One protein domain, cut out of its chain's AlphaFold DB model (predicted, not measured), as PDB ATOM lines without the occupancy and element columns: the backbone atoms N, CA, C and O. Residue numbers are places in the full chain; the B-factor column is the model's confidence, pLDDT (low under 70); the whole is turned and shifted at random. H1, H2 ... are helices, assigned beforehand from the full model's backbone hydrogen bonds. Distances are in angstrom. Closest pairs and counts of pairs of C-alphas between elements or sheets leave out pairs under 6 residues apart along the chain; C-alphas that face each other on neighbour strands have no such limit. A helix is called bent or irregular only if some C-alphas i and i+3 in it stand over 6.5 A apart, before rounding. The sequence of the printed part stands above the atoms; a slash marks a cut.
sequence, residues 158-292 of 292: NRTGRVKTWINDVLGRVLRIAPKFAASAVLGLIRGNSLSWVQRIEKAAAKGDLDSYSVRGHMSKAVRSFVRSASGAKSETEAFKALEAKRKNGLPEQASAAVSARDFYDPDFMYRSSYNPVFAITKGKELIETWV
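This is residues 158 to 292 of the 292 residues of an uncharacterized protein of Lachnospiraceae bacterium (UniProt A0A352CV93). Four helices, H1, H2, H3 and H7, form a bundle, with H2 and H3 side by side in its middle, H1 on one side of this pair and the shorter H7 on the other. A hairpin of two 14-residue helices, H4 and H5, packs on H3 of the bundle, H4 about perpendicular to H3 and H5 at a steep tilt to it, H5 also packing on H7, and the four-residue H6 lies in the stretch of chain between H5 and H7. The printed part has 135 residues with seven named helices, H1 to H7 in order along the chain, and no named strand; the class is all helix. The whole is compact, with a radius of gyration of the C-alphas of 14.4 A, and spans 44 by 33 by 22 A.

H2, residues 180 to 206, is the longest helix; it is only just irregular, C-alphas 181 and 184 being 6.7 A apart. It touches H3, residues 212 to 231, at a shallow tilt of 3 degrees, opposite ways, and the two are a hairpin; the closest C-alphas, Leu 187 and Ala 230, are 6.2 A apart. H3 is the hub, touching five helices. H1, residues 158 to 177, touches residues 222 to 231 of H3, the closest C-alphas being Gly 172 and Ser 229, 4.2 A apart. H7, residues 277 to 290, touches H3 the same way at a shallow tilt of 12 degrees, closest at C-alphas 212 and 277, 5.1 A. H1 and H7 are apart. H4, residues 236 to 249, stands about perpendicular to H3 at 73 degrees and touches it, closest at C-alphas 228 and 239, 5.0 A. H4 forms a hairpin with H5, residues 252 to 265, which touches H7 at a steep tilt of 45 degrees, closest at C-alphas 257 and 287, 5.1 A. H6, residues 269 to 272, touches H5 only at the corner, and only just, with 3 pairs of C-alphas within 8 A, closest at 263 and 269, 5.7 A. Every O i to N i+4 pair is within hydrogen-bond range in H3, H4 and H7; the counts are 14 of 16 in H1, 21 of 23 in H2 and 9 of 10 in H5, and H6 is too short for such a pair.

H2 is 39.2 A long, from C-alpha 180 at (131.598, 73.961, 51.944). H1 measures 28.8 A from C-alpha 158 at (117.524, 94.108, 75.204), and H3 28.1 A. H7 ends at C-alpha 290, (131.483, 93.098, 50.548).

The C-alphas farthest apart, Pro 179 and Gly 208, are 43.6 A apart. The printed part has no cut, and its six links are tight. Mean pLDDT of the printed part is 75.4; residues 158 to 163, 209 to 210, 212 to 213, 250 to 259, 265 to 275 and 292 are under 70.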
ATOM      1  N   ASN A 158     116.392  95.008  75.130       49.81
ATOM      2  CA  ASN A 158     117.524  94.108  75.204       49.81
ATOM      3  C   ASN A 158     117.270  92.789  74.461       49.81
ATOM      4  O   ASN A 158     118.237  92.150  74.077       49.81
ATOM      5  N   ARG A 159     116.022  92.375  74.194       49.78
ATOM      6  CA  ARG A 159     115.745  91.156  73.420       49.78
ATOM      7  C   ARG A 159     116.032  91.355  71.942       49.78
ATOM      8  O   ARG A 159     116.704  90.512  71.391       49.78
ATOM      9  N   THR A 160     115.640  92.439  71.269       55.62
ATOM     10  CA  THR A 160     115.846  92.500  69.799       55.62
ATOM     11  C   THR A 160     117.312  92.520  69.356       55.62
ATOM     12  O   THR A 160     117.660  91.816  68.411       55.62
ATOM     13  N   GLY A 161     118.175  93.290  70.029       58.16
ATOM     14  CA  GLY A 161     119.614  93.292  69.742       58.16
ATOM     15  C   GLY A 161     120.271  91.976  70.155       58.16
ATOM     16  O   GLY A 161     120.944  91.346  69.350       58.16
ATOM     17  N   ARG A 162     119.986  91.502  71.375       64.25
ATOM     18  CA  ARG A 162     120.561  90.265  71.927       64.25
ATOM     19  C   ARG A 162     120.071  89.011  71.203       64.25
ATOM     20  O   ARG A 162     120.857  88.096  71.026       64.25
ATOM     21  N   VAL A 163     118.825  88.983  70.728       65.25
ATOM     22  CA  VAL A 163     118.269  87.915  69.879       65.25
ATOM     23  C   VAL A 163     118.947  87.932  68.519       65.25
ATOM     24  O   VAL A 163     119.333  86.876  68.046       65.25
ATOM     25  N   LYS A 164     119.163  89.099  67.898       71.69
ATOM     26  CA  LYS A 164     119.888  89.163  66.619       71.69
ATOM     27  C   LYS A 164     121.346  88.732  66.758       71.69
ATOM     28  O   LYS A 164     121.808  87.951  65.933       71.69
ATOM     29  N   THR A 165     122.035  89.171  67.811       74.62
ATOM     30  CA  THR A 165     123.387  88.701  68.145       74.62
ATOM     31  C   THR A 165     123.395  87.201  68.433       74.62
ATOM     32  O   THR A 165     124.244  86.492  67.914       74.62
ATOM     33  N   TRP A 166     122.415  86.689  69.180       78.62
ATOM     34  CA  TRP A 166     122.283  85.260  69.464       78.62
ATOM     35  C   TRP A 166     122.023  84.434  68.197       78.62
ATOM     36  O   TRP A 166     122.680  83.419  68.001       78.62
ATOM     37  N   ILE A 167     121.137  84.887  67.300       76.81
ATOM     38  CA  ILE A 167     120.898  84.253  65.994       76.81
ATOM     39  C   ILE A 167     122.205  84.208  65.200       76.81
ATOM     40  O   ILE A 167     122.582  83.152  64.700       76.81
ATOM     41  N   ASN A 168     122.927  85.328  65.124       79.25
ATOM     42  CA  ASN A 168     124.220  85.384  64.448       79.25
ATOM     43  C   ASN A 168     125.245  84.439  65.099       79.25
ATOM     44  O   ASN A 168     126.030  83.810  64.393       79.25
ATOM     45  N   ASP A 169     125.243  84.280  66.421       79.69
ATOM     46  CA  ASP A 169     126.147  83.362  67.125       79.69
ATOM     47  C   ASP A 169     125.822  81.899  66.854       79.69
ATOM     48  O   ASP A 169     126.730  81.087  66.674       79.69
ATOM     49  N   VAL A 170     124.535  81.556  66.807       79.31
ATOM     50  CA  VAL A 170     124.072  80.220  66.428       79.31
ATOM     51  C   VAL A 170     124.463  79.934  64.982       79.31
ATOM     52  O   VAL A 170     125.101  78.917  64.721       79.31
ATOM     53  N   LEU A 171     124.186  80.857  64.059       79.38
ATOM     54  CA  LEU A 171     124.573  80.717  62.655       79.38
ATOM     55  C   LEU A 171     126.097  80.620  62.490       79.38
ATOM     56  O   LEU A 171     126.566  79.805  61.709       79.38
ATOM     57  N   GLY A 172     126.882  81.365  63.271       79.31
ATOM     58  CA  GLY A 172     128.345  81.261  63.276       79.31
ATOM     59  C   GLY A 172     128.870  79.932  63.837       79.31
ATOM     60  O   GLY A 172     129.946  79.477  63.450       79.31
ATOM     61  N   ARG A 173     128.132  79.263  64.735       84.00
ATOM     62  CA  ARG A 173     128.440  77.879  65.151       84.00
ATOM     63  C   ARG A 173     128.091  76.881  64.057       84.00
ATOM     64  O   ARG A 173     128.882  75.980  63.805       84.00
ATOM     65  N   VAL A 174     126.947  77.061  63.398       79.31
ATOM     66  CA  VAL A 174     126.539  76.229  62.259       79.31
ATOM     67  C   VAL A 174     127.553  76.362  61.126       79.31
ATOM     68  O   VAL A 174     127.995  75.349  60.601       79.31
ATOM     69  N   LEU A 175     128.015  77.578  60.824       82.62
ATOM     70  CA  LEU A 175     129.012  77.848  59.786       82.62
ATOM     71  C   LEU A 175     130.326  77.083  60.005       82.62
ATOM     72  O   LEU A 175     130.954  76.672  59.039       82.62
ATOM     73  N   ARG A 176     130.728  76.851  61.262       81.12
ATOM     74  CA  ARG A 176     131.946  76.088  61.595       81.12
ATOM     75  C   ARG A 176     131.856  74.602  61.258       81.12
ATOM     76  O   ARG A 176     132.883  73.979  61.022       81.12
ATOM     77  N   ILE A 177     130.652  74.042  61.310       82.56
ATOM     78  CA  ILE A 177     130.394  72.611  61.098       82.56
ATOM     79  C   ILE A 177     129.827  72.379  59.686       82.56
ATOM     80  O   ILE A 177     129.837  71.260  59.179       82.56
ATOM     81  N   ALA A 178     129.345  73.439  59.034       76.19
ATOM     82  CA  ALA A 178     128.720  73.367  57.729       76.19
ATOM     83  C   ALA A 178     129.720  72.910  56.651       76.19
ATOM     84  O   ALA A 178     130.819  73.463  56.542       76.19
ATOM     85  N   PRO A 179     129.337  71.946  55.798       79.31
ATOM     86  CA  PRO A 179     130.129  71.591  54.630       79.31
ATOM     87  C   PRO A 179     130.219  72.775  53.653       79.31
ATOM     88  O   PRO A 179     129.331  73.630  53.609       79.31
ATOM     89  N   LYS A 180     131.282  72.819  52.833       79.56
ATOM     90  CA  LYS A 180     131.598  73.961  51.944       79.56
ATOM     91  C   LYS A 180     130.423  74.406  51.060       79.56
ATOM     92  O   LYS A 180     130.272  75.598  50.823       79.56
ATOM     93  N   PHE A 181     129.575  73.473  50.623       77.19
ATOM     94  CA  PHE A 181     128.400  73.772  49.795       77.19
ATOM     95  C   PHE A 181     127.274  74.503  50.553       77.19
ATOM     96  O   PHE A 181     126.490  75.213  49.935       77.19
ATOM     97  N   ALA A 182     127.190  74.355  51.881       76.81
ATOM     98  CA  ALA A 182     126.178  74.991  52.728       76.81
ATOM     99  C   ALA A 182     126.696  76.265  53.424       76.81
ATOM    100  O   ALA A 182     125.905  77.091  53.885       76.81
ATOM    101  N   ALA A 183     128.019  76.448  53.490       79.50
ATOM    102  CA  ALA A 183     128.649  77.596  54.139       79.50
ATOM    103  C   ALA A 183     128.220  78.942  53.521       79.50
ATOM    104  O   ALA A 183     127.964  79.902  54.248       79.50
ATOM    105  N   SER A 184     128.063  79.002  52.194       81.06
ATOM    106  CA  SER A 184     127.591  80.197  51.479       81.06
ATOM    107  C   SER A 184     126.150  80.571  51.848       81.06
ATOM    108  O   SER A 184     125.853  81.744  52.073       81.06
ATOM    109  N   ALA A 185     125.263  79.583  51.995       80.62
ATOM    110  CA  ALA A 185     123.878  79.800  52.405       80.62
ATOM    111  C   ALA A 185     123.788  80.331  53.847       80.62
ATOM    112  O   ALA A 185     123.058  81.288  54.121       80.62
ATOM    113  N   VAL A 186     124.580  79.768  54.767       79.31
ATOM    114  CA  VAL A 186     124.644  80.230  56.166       79.31
ATOM    115  C   VAL A 186     125.204  81.655  56.253       79.31
ATOM    116  O   VAL A 186     124.659  82.481  56.988       79.31
ATOM    117  N   LEU A 187     126.230  81.986  55.461       84.44
ATOM    118  CA  LEU A 187     126.740  83.357  55.339       84.44
ATOM    119  C   LEU A 187     125.675  84.325  54.806       84.44
ATOM    120  O   LEU A 187     125.531  85.425  55.342       84.44
ATOM    121  N   GLY A 188     124.878  83.905  53.818       82.81
ATOM    122  CA  GLY A 188     123.746  84.682  53.304       82.81
ATOM    123  C   GLY A 188     122.709  85.015  54.383       82.81
ATOM    124  O   GLY A 188     122.252  86.157  54.477       82.81
ATOM    125  N   LEU A 189     122.395  84.060  55.266       80.62
ATOM    126  CA  LEU A 189     121.488  84.277  56.401       80.62
ATOM    127  C   LEU A 189     122.069  85.252  57.440       80.62
ATOM    128  O   LEU A 189     121.366  86.161  57.893       80.62
ATOM    129  N   ILE A 190     123.356  85.111  57.783       83.31
ATOM    130  CA  ILE A 190     124.066  86.034  58.691       83.31
ATOM    131  C   ILE A 190     124.071  87.457  58.110       83.31
ATOM    132  O   ILE A 190     123.808  88.431  58.831       83.31
ATOM    133  N   ARG A 191     124.316  87.582  56.799       86.00
ATOM    134  CA  ARG A 191     124.286  88.850  56.059       86.00
ATOM    135  C   ARG A 191     122.896  89.482  56.101       86.00
ATOM    136  O   ARG A 191     122.772  90.627  56.531       86.00
ATOM    137  N   GLY A 192     121.842  88.747  55.742       83.56
ATOM    138  CA  GLY A 192     120.465  89.262  55.750       83.56
ATOM    139  C   GLY A 192     119.996  89.711  57.141       83.56
ATOM    140  O   GLY A 192     119.389  90.779  57.306       83.56
ATOM    141  N   ASN A 193     120.340  88.949  58.183       83.31
ATOM    142  CA  ASN A 193     120.007  89.324  59.557       83.31
ATOM    143  C   ASN A 193     120.747  90.594  60.013       83.31
ATOM    144  O   ASN A 193     120.161  91.442  60.698       83.31
ATOM    145  N   SER A 194     122.006  90.753  59.605       82.88
ATOM    146  CA  SER A 194     122.822  91.927  59.929       82.88
ATOM    147  C   SER A 194     122.373  93.170  59.151       82.88
ATOM    148  O   SER A 194     122.162  94.215  59.762       82.88
ATOM    149  N   LEU A 195     122.077  93.054  57.851       86.19
ATOM    150  CA  LEU A 195     121.546  94.159  57.035       86.19
ATOM    151  C   LEU A 195     120.194  94.665  57.544       86.19
ATOM    152  O   LEU A 195     119.997  95.870  57.686       86.19
ATOM    153  N   SER A 196     119.275  93.764  57.902       83.31
ATOM    154  CA  SER A 196     117.992  94.176  58.493       83.31
ATOM    155  C   SER A 196     118.158  94.877  59.848       83.31
ATOM    156  O   SER A 196     117.297  95.658  60.253       83.31
ATOM    157  N   TRP A 197     119.254  94.626  60.573       82.88
ATOM    158  CA  TRP A 197     119.582  95.383  61.781       82.88
ATOM    159  C   TRP A 197     120.102  96.783  61.441       82.88
ATOM    160  O   TRP A 197     119.592  97.757  61.994       82.88
ATOM    161  N   VAL A 198     121.032  96.892  60.491       85.06
ATOM    162  CA  VAL A 198     121.559  98.171  59.979       85.06
ATOM    163  C   VAL A 198     120.431  99.072  59.476       85.06
ATOM    164  O   VAL A 198     120.323 100.209  59.919       85.06
ATOM    165  N   GLN A 199     119.505  98.543  58.672       86.00
ATOM    166  CA  GLN A 199     118.337  99.287  58.179       86.00
ATOM    167  C   GLN A 199     117.432  99.808  59.305       86.00
ATOM    168  O   GLN A 199     116.797 100.854  59.175       86.00
ATOM    169  N   ARG A 200     117.332  99.089  60.432       81.94
ATOM    170  CA  ARG A 200     116.577  99.572  61.601       81.94
ATOM    171  C   ARG A 200     117.296 100.718  62.298       81.94
ATOM    172  O   ARG A 200     116.626 101.646  62.740       81.94
ATOM    173  N   ILE A 201     118.624 100.643  62.399       80.62
ATOM    174  CA  ILE A 201     119.454 101.720  62.951       80.62
ATOM    175  C   ILE A 201     119.333 102.958  62.058       80.62
ATOM    176  O   ILE A 201     119.063 104.038  62.567       80.62
ATOM    177  N   GLU A 202     119.430 102.791  60.740       83.81
ATOM    178  CA  GLU A 202     119.257 103.856  59.748       83.81
ATOM    179  C   GLU A 202     117.875 104.513  59.841       83.81
ATOM    180  O   GLU A 202     117.777 105.725  60.004       83.81
ATOM    181  N   LYS A 203     116.793 103.720  59.847       82.88
ATOM    182  CA  LYS A 203     115.425 104.244  60.015       82.88
ATOM    183  C   LYS A 203     115.241 104.990  61.337       82.88
ATOM    184  O   LYS A 203     114.506 105.970  61.381       82.88
ATOM    185  N   ALA A 204     115.868 104.525  62.415       75.88
ATOM    186  CA  ALA A 204     115.811 105.196  63.709       75.88
ATOM    187  C   ALA A 204     116.641 106.490  63.726       75.88
ATOM    188  O   ALA A 204     116.191 107.493  64.273       75.88
ATOM    189  N   ALA A 205     117.807 106.501  63.080       79.19
ATOM    190  CA  ALA A 205     118.619 107.700  62.902       79.19
ATOM    191  C   ALA A 205     117.874 108.762  62.077       79.19
ATOM    192  O   ALA A 205     117.774 109.906  62.507       79.19
ATOM    193  N   ALA A 206     117.264 108.367  60.953       80.50
ATOM    194  CA  ALA A 206     116.491 109.255  60.081       80.50
ATOM    195  C   ALA A 206     115.259 109.864  60.777       80.50
ATOM    196  O   ALA A 206     114.889 111.001  60.507       80.50
ATOM    197  N   LYS A 207     114.642 109.128  61.711       77.19
ATOM    198  CA  LYS A 207     113.538 109.629  62.548       77.19
ATOM    199  C   LYS A 207     113.990 110.550  63.689       77.19
ATOM    200  O   LYS A 207     113.147 111.106  64.385       77.19
ATOM    201  N   GLY A 208     115.299 110.699  63.903       73.12
ATOM    202  CA  GLY A 208     115.857 111.440  65.033       73.12
ATOM    203  C   GLY A 208     115.768 110.695  66.371       73.12
ATOM    204  O   GLY A 208     116.009 111.294  67.423       73.12
ATOM    205  N   ASP A 209     115.451 109.397  66.345       68.94
ATOM    206  CA  ASP A 209     115.322 108.544  67.533       68.94
ATOM    207  C   ASP A 209     116.682 108.216  68.146       68.94
ATOM    208  O   ASP A 209     116.769 107.951  69.340       68.94
ATOM    209  N   LEU A 210     117.735 108.226  67.328       68.38
ATOM    210  CA  LEU A 210     119.115 108.005  67.740       68.38
ATOM    211  C   LEU A 210     119.919 109.292  67.587       68.38
ATOM    212  O   LEU A 210     119.838 109.967  66.564       68.38
ATOM    213  N   ASP A 211     120.721 109.619  68.596       70.25
ATOM    214  CA  ASP A 211     121.802 110.589  68.442       70.25
ATOM    215  C   ASP A 211     123.003 109.955  67.708       70.25
ATOM    216  O   ASP A 211     123.134 108.728  67.625       70.25
ATOM    217  N   SER A 212     123.908 110.788  67.191       69.69
ATOM    218  CA  SER A 212     125.071 110.344  66.411       69.69
ATOM    219  C   SER A 212     126.002 109.388  67.169       69.69
ATOM    220  O   SER A 212     126.700 108.580  66.553       69.69
ATOM    221  N   TYR A 213     126.049 109.449  68.500       69.38
ATOM    222  CA  TYR A 213     126.848 108.539  69.318       69.38
ATOM    223  C   TYR A 213     126.148 107.180  69.482       69.38
ATOM    224  O   TYR A 213     126.770 106.130  69.312       69.38
ATOM    225  N   SER A 214     124.838 107.178  69.707       71.38
ATOM    226  CA  SER A 214     124.017 105.972  69.815       71.38
ATOM    227  C   SER A 214     123.942 105.207  68.487       71.38
ATOM    228  O   SER A 214     124.090 103.982  68.487       71.38
ATOM    229  N   VAL A 215     123.823 105.900  67.341       76.69
ATOM    230  CA  VAL A 215     123.940 105.276  66.003       76.69
ATOM    231  C   VAL A 215     125.252 104.503  65.887       76.69
ATOM    232  O   VAL A 215     125.243 103.329  65.516       76.69
ATOM    233  N   ARG A 216     126.375 105.126  66.261       74.44
ATOM    234  CA  ARG A 216     127.707 104.505  66.202       74.44
ATOM    235  C   ARG A 216     127.835 103.311  67.138       74.44
ATOM    236  O   ARG A 216     128.309 102.260  66.716       74.44
ATOM    237  N   GLY A 217     127.368 103.432  68.379       75.12
ATOM    238  CA  GLY A 217     127.397 102.334  69.345       75.12
ATOM    239  C   GLY A 217     126.607 101.113  68.866       75.12
ATOM    240  O   GLY A 217     127.084  99.981  68.965       75.12
ATOM    241  N   HIS A 218     125.422 101.331  68.294       79.06
ATOM    242  CA  HIS A 218     124.624 100.253  67.712       79.06
ATOM    243  C   HIS A 218     125.247  99.683  66.433       79.06
ATOM    244  O   HIS A 218     125.240  98.464  66.264       79.06
ATOM    245  N   MET A 219     125.827 100.528  65.577       82.94
ATOM    246  CA  MET A 219     126.502 100.095  64.353       82.94
ATOM    247  C   MET A 219     127.738  99.247  64.654       82.94
ATOM    248  O   MET A 219     127.873  98.148  64.129       82.94
ATOM    249  N   SER A 220     128.596  99.707  65.565       81.44
ATOM    250  CA  SER A 220     129.786  98.970  65.990       81.44
ATOM    251  C   SER A 220     129.408  97.606  66.573       81.44
ATOM    252  O   SER A 220     130.006  96.602  66.203       81.44
ATOM    253  N   LYS A 221     128.358  97.517  67.403       82.75
ATOM    254  CA  LYS A 221     127.851  96.220  67.892       82.75
ATOM    255  C   LYS A 221     127.355  95.315  66.759       82.75
ATOM    256  O   LYS A 221     127.617  94.114  66.787       82.75
ATOM    257  N   ALA A 222     126.652  95.876  65.775       83.50
ATOM    258  CA  ALA A 222     126.147  95.126  64.629       83.50
ATOM    259  C   ALA A 222     127.275  94.569  63.757       83.50
ATOM    260  O   ALA A 222     127.293  93.371  63.474       83.50
ATOM    261  N   VAL A 223     128.249  95.411  63.412       83.94
ATOM    262  CA  VAL A 223     129.415  95.029  62.611       83.94
ATOM    263  C   VAL A 223     130.283  94.014  63.352       83.94
ATOM    264  O   VAL A 223     130.621  92.981  62.782       83.94
ATOM    265  N   ARG A 224     130.583  94.231  64.639       84.19
ATOM    266  CA  ARG A 224     131.375  93.280  65.440       84.19
ATOM    267  C   ARG A 224     130.712  91.909  65.533       84.19
ATOM    268  O   ARG A 224     131.362  90.889  65.304       84.19
ATOM    269  N   SER A 225     129.402  91.880  65.793       83.00
ATOM    270  CA  SER A 225     128.626  90.637  65.797       83.00
ATOM    271  C   SER A 225     128.660  89.944  64.435       83.00
ATOM    272  O   SER A 225     128.886  88.738  64.393       83.00
ATOM    273  N   PHE A 226     128.468  90.685  63.341       86.62
ATOM    274  CA  PHE A 226     128.526  90.140  61.987       86.62
ATOM    275  C   PHE A 226     129.893  89.525  61.680       86.62
ATOM    276  O   PHE A 226     129.965  88.352  61.329       86.62
ATOM    277  N   VAL A 227     130.972  90.289  61.866       84.75
ATOM    278  CA  VAL A 227     132.347  89.858  61.581       84.75
ATOM    279  C   VAL A 227     132.697  88.603  62.372       84.75
ATOM    280  O   VAL A 227     133.246  87.656  61.813       84.75
ATOM    281  N   ARG A 228     132.362  88.557  63.666       85.50
ATOM    282  CA  ARG A 228     132.621  87.379  64.503       85.50
ATOM    283  C   ARG A 228     131.885  86.147  63.980       85.50
ATOM    284  O   ARG A 228     132.488  85.087  63.834       85.50
ATOM    285  N   SER A 229     130.607  86.289  63.650       83.31
ATOM    286  CA  SER A 229     129.797  85.183  63.139       83.31
ATOM    287  C   SER A 229     130.224  84.727  61.745       83.31
ATOM    288  O   SER A 229     130.304  83.527  61.502       83.31
ATOM    289  N   ALA A 230     130.544  85.661  60.850       83.25
ATOM    290  CA  ALA A 230     130.943  85.380  59.474       83.25
ATOM    291  C   ALA A 230     132.381  84.843  59.360       83.25
ATOM    292  O   ALA A 230     132.696  84.133  58.411       83.25
ATOM    293  N   SER A 231     133.258  85.156  60.320       80.50
ATOM    294  CA  SER A 231     134.599  84.556  60.424       80.50
ATOM    295  C   SER A 231     134.603  83.202  61.143       80.50
ATOM    296  O   SER A 231     135.619  82.514  61.134       80.50
ATOM    297  N   GLY A 232     133.494  82.814  61.784       78.44
ATOM    298  CA  GLY A 232     133.421  81.603  62.605       78.44
ATOM    299  C   GLY A 232     134.238  81.674  63.904       78.44
ATOM    300  O   GLY A 232     134.397  80.653  64.576       78.44
ATOM    301  N   ALA A 233     134.741  82.854  64.276       81.81
ATOM    302  CA  ALA A 233     135.579  83.065  65.450       81.81
ATOM    303  C   ALA A 233     134.817  82.853  66.772       81.81
ATOM    304  O   ALA A 233     133.622  83.150  66.885       81.81
ATOM    305  N   LYS A 234     135.506  82.353  67.805       77.50
ATOM    306  CA  LYS A 234     134.929  82.155  69.147       77.50
ATOM    307  C   LYS A 234     134.945  83.444  69.968       77.50
ATOM    308  O   LYS A 234     134.023  83.671  70.752       77.50
ATOM    309  N   SER A 235     135.946  84.297  69.760       80.62
ATOM    310  CA  SER A 235     136.123  85.572  70.463       80.62
ATOM    311  C   SER A 235     136.262  86.754  69.498       80.62
ATOM    312  O   SER A 235     136.546  86.585  68.312       80.62
ATOM    313  N   GLU A 236     136.092  87.976  70.014       74.12
ATOM    314  CA  GLU A 236     136.382  89.202  69.254       74.12
ATOM    315  C   GLU A 236     137.862  89.283  68.844       74.12
ATOM    316  O   GLU A 236     138.171  89.714  67.738       74.12
ATOM    317  N   THR A 237     138.779  88.796  69.686       79.62
ATOM    318  CA  THR A 237     140.218  88.764  69.385       79.62
ATOM    319  C   THR A 237     140.558  87.808  68.245       79.62
ATOM    320  O   THR A 237     141.388  88.131  67.398       79.62
ATOM    321  N   GLU A 238     139.904  86.648  68.174       81.81
ATOM    322  CA  GLU A 238     140.040  85.718  67.048       81.81
ATOM    323  C   GLU A 238     139.438  86.298  65.766       81.81
ATOM    324  O   GLU A 238     140.054  86.205  64.706       81.81
ATOM    325  N   ALA A 239     138.277  86.951  65.866       79.94
ATOM    326  CA  ALA A 239     137.642  87.622  64.734       79.94
ATOM    327  C   ALA A 239     138.550  88.729  64.171       79.94
ATOM    328  O   ALA A 239     138.702  88.858  62.957       79.94
ATOM    329  N   PHE A 240     139.208  89.480  65.057       75.75
ATOM    330  CA  PHE A 240     140.180  90.507  64.696       75.75
ATOM    331  C   PHE A 240     141.445  89.926  64.045       75.75
ATOM    332  O   PHE A 240     141.924  90.445  63.041       75.75
ATOM    333  N   LYS A 241     141.964  88.801  64.547       81.12
ATOM    334  CA  LYS A 241     143.089  88.105  63.899       81.12
ATOM    335  C   LYS A 241     142.713  87.570  62.514       81.12
ATOM    336  O   LYS A 241     143.504  87.684  61.582       81.12
ATOM    337  N   ALA A 242     141.504  87.028  62.357       78.06
ATOM    338  CA  ALA A 242     140.994  86.559  61.069       78.06
ATOM    339  C   ALA A 242     140.827  87.712  60.063       78.06
ATOM    340  O   ALA A 242     141.160  87.566  58.885       78.06
ATOM    341  N   LEU A 243     140.375  88.876  60.539       75.44
ATOM    342  CA  LEU A 243     140.351  90.134  59.790       75.44
ATOM    343  C   LEU A 243     141.746  90.547  59.311       75.44
ATOM    344  O   LEU A 243     141.924  90.843  58.132       75.44
ATOM    345  N   GLU A 244     142.743  90.557  60.199       75.25
ATOM    346  CA  GLU A 244     144.114  90.930  59.832       75.25
ATOM    347  C   GLU A 244     144.750  89.936  58.852       75.25
ATOM    348  O   GLU A 244     145.460  90.353  57.936       75.25
ATOM    349  N   ALA A 245     144.456  88.641  58.987       77.69
ATOM    350  CA  ALA A 245     144.887  87.623  58.034       77.69
ATOM    351  C   ALA A 245     144.257  87.843  56.647       77.69
ATOM    352  O   ALA A 245     144.969  87.822  55.643       77.69
ATOM    353  N   LYS A 246     142.949  88.139  56.581       73.69
ATOM    354  CA  LYS A 246     142.271  88.510  55.327       73.69
ATOM    355  C   LYS A 246     142.805  89.813  54.734       73.69
ATOM    356  O   LYS A 246     142.936  89.906  53.524       73.69
ATOM    357  N   ARG A 247     143.159  90.804  55.555       75.25
ATOM    358  CA  ARG A 247     143.777  92.049  55.074       75.25
ATOM    359  C   ARG A 247     145.129  91.796  54.406       75.25
ATOM    360  O   ARG A 247     145.432  92.442  53.412       75.25
ATOM    361  N   LYS A 248     145.946  90.901  54.970       76.25
ATOM    362  CA  LYS A 248     147.283  90.582  54.443       76.25
ATOM    363  C   LYS A 248     147.241  89.676  53.210       76.25
ATOM    364  O   LYS A 248     148.085  89.834  52.338       76.25
ATOM    365  N   ASN A 249     146.271  88.761  53.143       74.94
ATOM    366  CA  ASN A 249     146.257  87.671  52.156       74.94
ATOM    367  C   ASN A 249     145.065  87.714  51.175       74.94
ATOM    368  O   ASN A 249     144.960  86.841  50.318       74.94
ATOM    369  N   GLY A 250     144.128  88.649  51.336       65.69
ATOM    370  CA  GLY A 250     142.886  88.725  50.562       65.69
ATOM    371  C   GLY A 250     142.963  89.638  49.337       65.69
ATOM    372  O   GLY A 250     143.902  90.412  49.164       65.69
ATOM    373  N   LEU A 251     141.926  89.563  48.499       69.12
ATOM    374  CA  LEU A 251     141.708  90.473  47.369       69.12
ATOM    375  C   LEU A 251     141.565  91.936  47.857       69.12
ATOM    376  O   LEU A 251     141.138  92.149  48.997       69.12
ATOM    377  N   PRO A 252     141.856  92.952  47.017       68.44
ATOM    378  CA  PRO A 252     141.826  94.369  47.411       68.44
ATOM    379  C   PRO A 252     140.512  94.802  48.081       68.44
ATOM    380  O   PRO A 252     140.519  95.534  49.071       68.44
ATOM    381  N   GLU A 253     139.382  94.283  47.596       69.00
ATOM    382  CA  GLU A 253     138.048  94.542  48.151       69.00
ATOM    383  C   GLU A 253     137.882  93.974  49.571       69.00
ATOM    384  O   GLU A 253     137.378  94.648  50.469       69.00
ATOM    385  N   GLN A 254     138.399  92.768  49.823       65.75
ATOM    386  CA  GLN A 254     138.357  92.132  51.144       65.75
ATOM    387  C   GLN A 254     139.307  92.813  52.135       65.75
ATOM    388  O   GLN A 254     139.011  92.891  53.330       65.75
ATOM    389  N   ALA A 255     140.431  93.348  51.651       64.25
ATOM    390  CA  ALA A 255     141.342  94.155  52.453       64.25
ATOM    391  C   ALA A 255     140.704  95.496  52.861       64.25
ATOM    392  O   ALA A 255     140.839  95.898  54.019       64.25
ATOM    393  N   SER A 256     139.950  96.142  51.963       68.06
ATOM    394  CA  SER A 256     139.167  97.352  52.268       68.06
ATOM    395  C   SER A 256     138.067  97.083  53.305       68.06
ATOM    396  O   SER A 256     137.943  97.813  54.296       68.06
ATOM    397  N   ALA A 257     137.330  95.977  53.152       67.94
ATOM    398  CA  ALA A 257     136.331  95.542  54.127       67.94
ATOM    399  C   ALA A 257     136.962  95.259  55.502       67.94
ATOM    400  O   ALA A 257     136.409  95.641  56.534       67.94
ATOM    401  N   ALA A 258     138.154  94.655  55.539       67.56
ATOM    402  CA  ALA A 258     138.875  94.386  56.781       67.56
ATOM    403  C   ALA A 258     139.382  95.660  57.482       67.56
ATOM    404  O   ALA A 258     139.324  95.749  58.711       67.56
ATOM    405  N   VAL A 259     139.835  96.660  56.719       68.38
ATOM    406  CA  VAL A 259     140.201  97.990  57.240       68.38
ATOM    407  C   VAL A 259     138.973  98.685  57.824       68.38
ATOM    408  O   VAL A 259     139.005  99.124  58.970       68.38
ATOM    409  N   SER A 260     137.856  98.680  57.097       71.25
ATOM    410  CA  SER A 260     136.597  99.247  57.585       71.25
ATOM    411  C   SER A 260     136.051  98.509  58.807       71.25
ATOM    412  O   SER A 260     135.426  99.133  59.653       71.25
ATOM    413  N   ALA A 261     136.305  97.206  58.962       70.25
ATOM    414  CA  ALA A 261     135.933  96.475  60.174       70.25
ATOM    415  C   ALA A 261     136.771  96.920  61.367       70.25
ATOM    416  O   ALA A 261     136.223  97.139  62.443       70.25
ATOM    417  N   ARG A 262     138.089  97.042  61.174       73.75
ATOM    418  CA  ARG A 262     139.042  97.463  62.207       73.75
ATOM    419  C   ARG A 262     138.672  98.822  62.789       73.75
ATOM    420  O   ARG A 262     138.692  98.962  64.007       73.75
ATOM    421  N   ASP A 263     138.239  99.748  61.944       74.75
ATOM    422  CA  ASP A 263     137.694 101.044  62.350       74.75
ATOM    423  C   ASP A 263     136.549 100.907  63.386       74.75
ATOM    424  O   ASP A 263     136.453 101.689  64.326       74.75
ATOM    425  N   PHE A 264     135.702  99.870  63.300       73.31
ATOM    426  CA  PHE A 264     134.629  99.619  64.281       73.31
ATOM    427  C   PHE A 264     135.085  98.927  65.578       73.31
ATOM    428  O   PHE A 264     134.288  98.864  66.527       73.31
ATOM    429  N   TYR A 265     136.311  98.391  65.614       68.50
ATOM    430  CA  TYR A 265     136.951  97.803  66.800       68.50
ATOM    431  C   TYR A 265     137.876  98.787  67.525       68.50
ATOM    432  O   TYR A 265     138.171  98.566  68.697       68.50
ATOM    433  N   ASP A 266     138.319  99.850  66.855       68.56
ATOM    434  CA  ASP A 266     139.215 100.853  67.423       68.56
ATOM    435  C   ASP A 266     138.436 101.860  68.309       68.56
ATOM    436  O   ASP A 266     137.557 102.579  67.813       68.56
ATOM    437  N   PRO A 267     138.728 101.931  69.625       59.25
ATOM    438  CA  PRO A 267     138.114 102.900  70.534       59.25
ATOM    439  C   PRO A 267     138.413 104.356  70.151       59.25
ATOM    440  O   PRO A 267     137.574 105.226  70.380       59.25
ATOM    441  N   ASP A 268     139.571 104.617  69.540       58.28
ATOM    442  CA  ASP A 268     140.014 105.953  69.137       58.28
ATOM    443  C   ASP A 268     139.430 106.364  67.788       58.28
ATOM    444  O   ASP A 268     139.173 107.549  67.563       58.28
ATOM    445  N   PHE A 269     139.152 105.411  66.892       57.72
ATOM    446  CA  PHE A 269     138.432 105.695  65.645       57.72
ATOM    447  C   PHE A 269     137.047 106.291  65.931       57.72
ATOM    448  O   PHE A 269     136.599 107.219  65.249       57.72
ATOM    449  N   MET A 270     136.408 105.835  67.015       52.19
ATOM    450  CA  MET A 270     135.139 106.378  67.509       52.19
ATOM    451  C   MET A 270     135.236 107.855  67.936       52.19
ATOM    452  O   MET A 270     134.218 108.555  67.900       52.19
ATOM    453  N   TYR A 271     136.435 108.333  68.294       55.06
ATOM    454  CA  TYR A 271     136.722 109.719  68.683       55.06
ATOM    455  C   TYR A 271     137.287 110.578  67.537       55.06
ATOM    456  O   TYR A 271     136.965 111.763  67.465       55.06
ATOM    457  N   ARG A 272     138.095 110.008  66.628       53.78
ATOM    458  CA  ARG A 272     138.799 110.751  65.560       53.78
ATOM    459  C   ARG A 272     137.950 111.054  64.327       53.78
ATOM    460  O   ARG A 272     138.191 112.066  63.675       53.78
ATOM    461  N   SER A 273     136.975 110.208  63.981       48.47
ATOM    462  CA  SER A 273     136.115 110.458  62.818       48.47
ATOM    463  C   SER A 273     135.046 111.497  63.181       48.47
ATOM    464  O   SER A 273     134.104 111.220  63.931       48.47
ATOM    465  N   SER A 274     135.185 112.692  62.630       47.03
ATOM    466  CA  SER A 274     134.247 113.805  62.711       47.03
ATOM    467  C   SER A 274     132.800 113.390  62.369       47.03
ATOM    468  O   SER A 274     132.437 113.132  61.227       47.03
ATOM    469  N   TYR A 275     131.959 113.356  63.406       56.09
ATOM    470  CA  TYR A 275     130.550 113.781  63.439       56.09
ATOM    471  C   TYR A 275     129.484 113.203  62.486       56.09
ATOM    472  O   TYR A 275     128.333 113.624  62.610       56.09
ATOM    473  N   ASN A 276     129.758 112.229  61.611       72.12
ATOM    474  CA  ASN A 276     128.739 111.795  60.646       72.12
ATOM    475  C   ASN A 276     128.136 110.391  60.923       72.12
ATOM    476  O   ASN A 276     128.760 109.377  60.598       72.12
ATOM    477  N   PRO A 277     126.902 110.286  61.465       71.69
ATOM    478  CA  PRO A 277     126.211 109.001  61.609       71.69
ATOM    479  C   PRO A 277     125.936 108.319  60.261       71.69
ATOM    480  O   PRO A 277     125.899 107.090  60.208       71.69
ATOM    481  N   VAL A 278     125.802 109.090  59.175       78.94
ATOM    482  CA  VAL A 278     125.638 108.562  57.812       78.94
ATOM    483  C   VAL A 278     126.884 107.794  57.399       78.94
ATOM    484  O   VAL A 278     126.770 106.682  56.909       78.94
ATOM    485  N   PHE A 279     128.075 108.322  57.688       80.38
ATOM    486  CA  PHE A 279     129.331 107.644  57.368       80.38
ATOM    487  C   PHE A 279     129.439 106.279  58.060       80.38
ATOM    488  O   PHE A 279     129.774 105.286  57.419       80.38
ATOM    489  N   ALA A 280     129.079 106.205  59.347       75.62
ATOM    490  CA  ALA A 280     129.074 104.943  60.088       75.62
ATOM    491  C   ALA A 280     128.070 103.929  59.511       75.62
ATOM    492  O   ALA A 280     128.387 102.744  59.415       75.62
ATOM    493  N   ILE A 281     126.876 104.380  59.112       81.88
ATOM    494  CA  ILE A 281     125.860 103.524  58.481       81.88
ATOM    495  C   ILE A 281     126.340 103.030  57.114       81.88
ATOM    496  O   ILE A 281     126.278 101.829  56.857       81.88
ATOM    497  N   THR A 282     126.860 103.925  56.271       84.12
ATOM    498  CA  THR A 282     127.360 103.596  54.931       84.12
ATOM    499  C   THR A 282     128.504 102.594  55.008       84.12
ATOM    500  O   THR A 282     128.389 101.518  54.427       84.12
ATOM    501  N   LYS A 283     129.547 102.868  55.808       81.06
ATOM    502  CA  LYS A 283     130.672 101.936  55.980       81.06
ATOM    503  C   LYS A 283     130.245 100.593  56.570       81.06
ATOM    504  O   LYS A 283     130.734  99.551  56.147       81.06
ATOM    505  N   GLY A 284     129.341 100.597  57.553       80.50
ATOM    506  CA  GLY A 284     128.844  99.360  58.160       80.50
ATOM    507  C   GLY A 284     128.066  98.497  57.165       80.50
ATOM    508  O   GLY A 284     128.223  97.277  57.150       80.50
ATOM    509  N   LYS A 285     127.257  99.127  56.306       84.56
ATOM    510  CA  LYS A 285     126.508  98.455  55.242       84.56
ATOM    511  C   LYS A 285     127.435  97.904  54.158       84.56
ATOM    512  O   LYS A 285     127.352  96.717  53.860       84.56
ATOM    513  N   GLU A 286     128.336  98.738  53.646       83.25
ATOM    514  CA  GLU A 286     129.323  98.373  52.623       83.25
ATOM    515  C   GLU A 286     130.162  97.173  53.072       83.25
ATOM    516  O   GLU A 286     130.325  96.206  52.333       83.25
ATOM    517  N   LEU A 287     130.599  97.168  54.333       82.75
ATOM    518  CA  LEU A 287     131.331  96.050  54.913       82.75
ATOM    519  C   LEU A 287     130.526  94.747  54.916       82.75
ATOM    520  O   LEU A 287     131.051  93.696  54.566       82.75
ATOM    521  N   ILE A 288     129.261  94.794  55.336       82.56
ATOM    522  CA  ILE A 288     128.407  93.598  55.389       82.56
ATOM    523  C   ILE A 288     128.104  93.080  53.973       82.56
ATOM    524  O   ILE A 288     127.923  91.877  53.780       82.56
ATOM    525  N   GLU A 289     128.046  93.973  52.986       82.38
ATOM    526  CA  GLU A 289     127.781  93.631  51.589       82.38
ATOM    527  C   GLU A 289     128.994  93.025  50.872       82.38
ATOM    528  O   GLU A 289     128.797  92.108  50.076       82.38
ATOM    529  N   THR A 290     130.208  93.481  51.196       79.31
ATOM    530  CA  THR A 290     131.483  93.098  50.548       79.31
ATOM    531  C   THR A 290     132.214  91.923  51.211       79.31
ATOM    532  O   THR A 290     133.205  91.426  50.684       79.31
ATOM    533  N   TRP A 291     131.768  91.463  52.384       72.19
ATOM    534  CA  TRP A 291     132.468  90.428  53.162       72.19
ATOM    535  C   TRP A 291     132.416  89.005  52.570       72.19
ATOM    536  O   TRP A 291     133.240  88.158  52.944       72.19
ATOM    537  N   VAL A 292     131.422  88.726  51.722       64.06
ATOM    538  CA  VAL A 292     131.150  87.414  51.101       64.06
ATOM    539  C   VAL A 292     131.705  87.410  49.690       64.06
ATOM    540  O   VAL A 292     132.468  86.468  49.391       64.06
TER     541      VAL A 292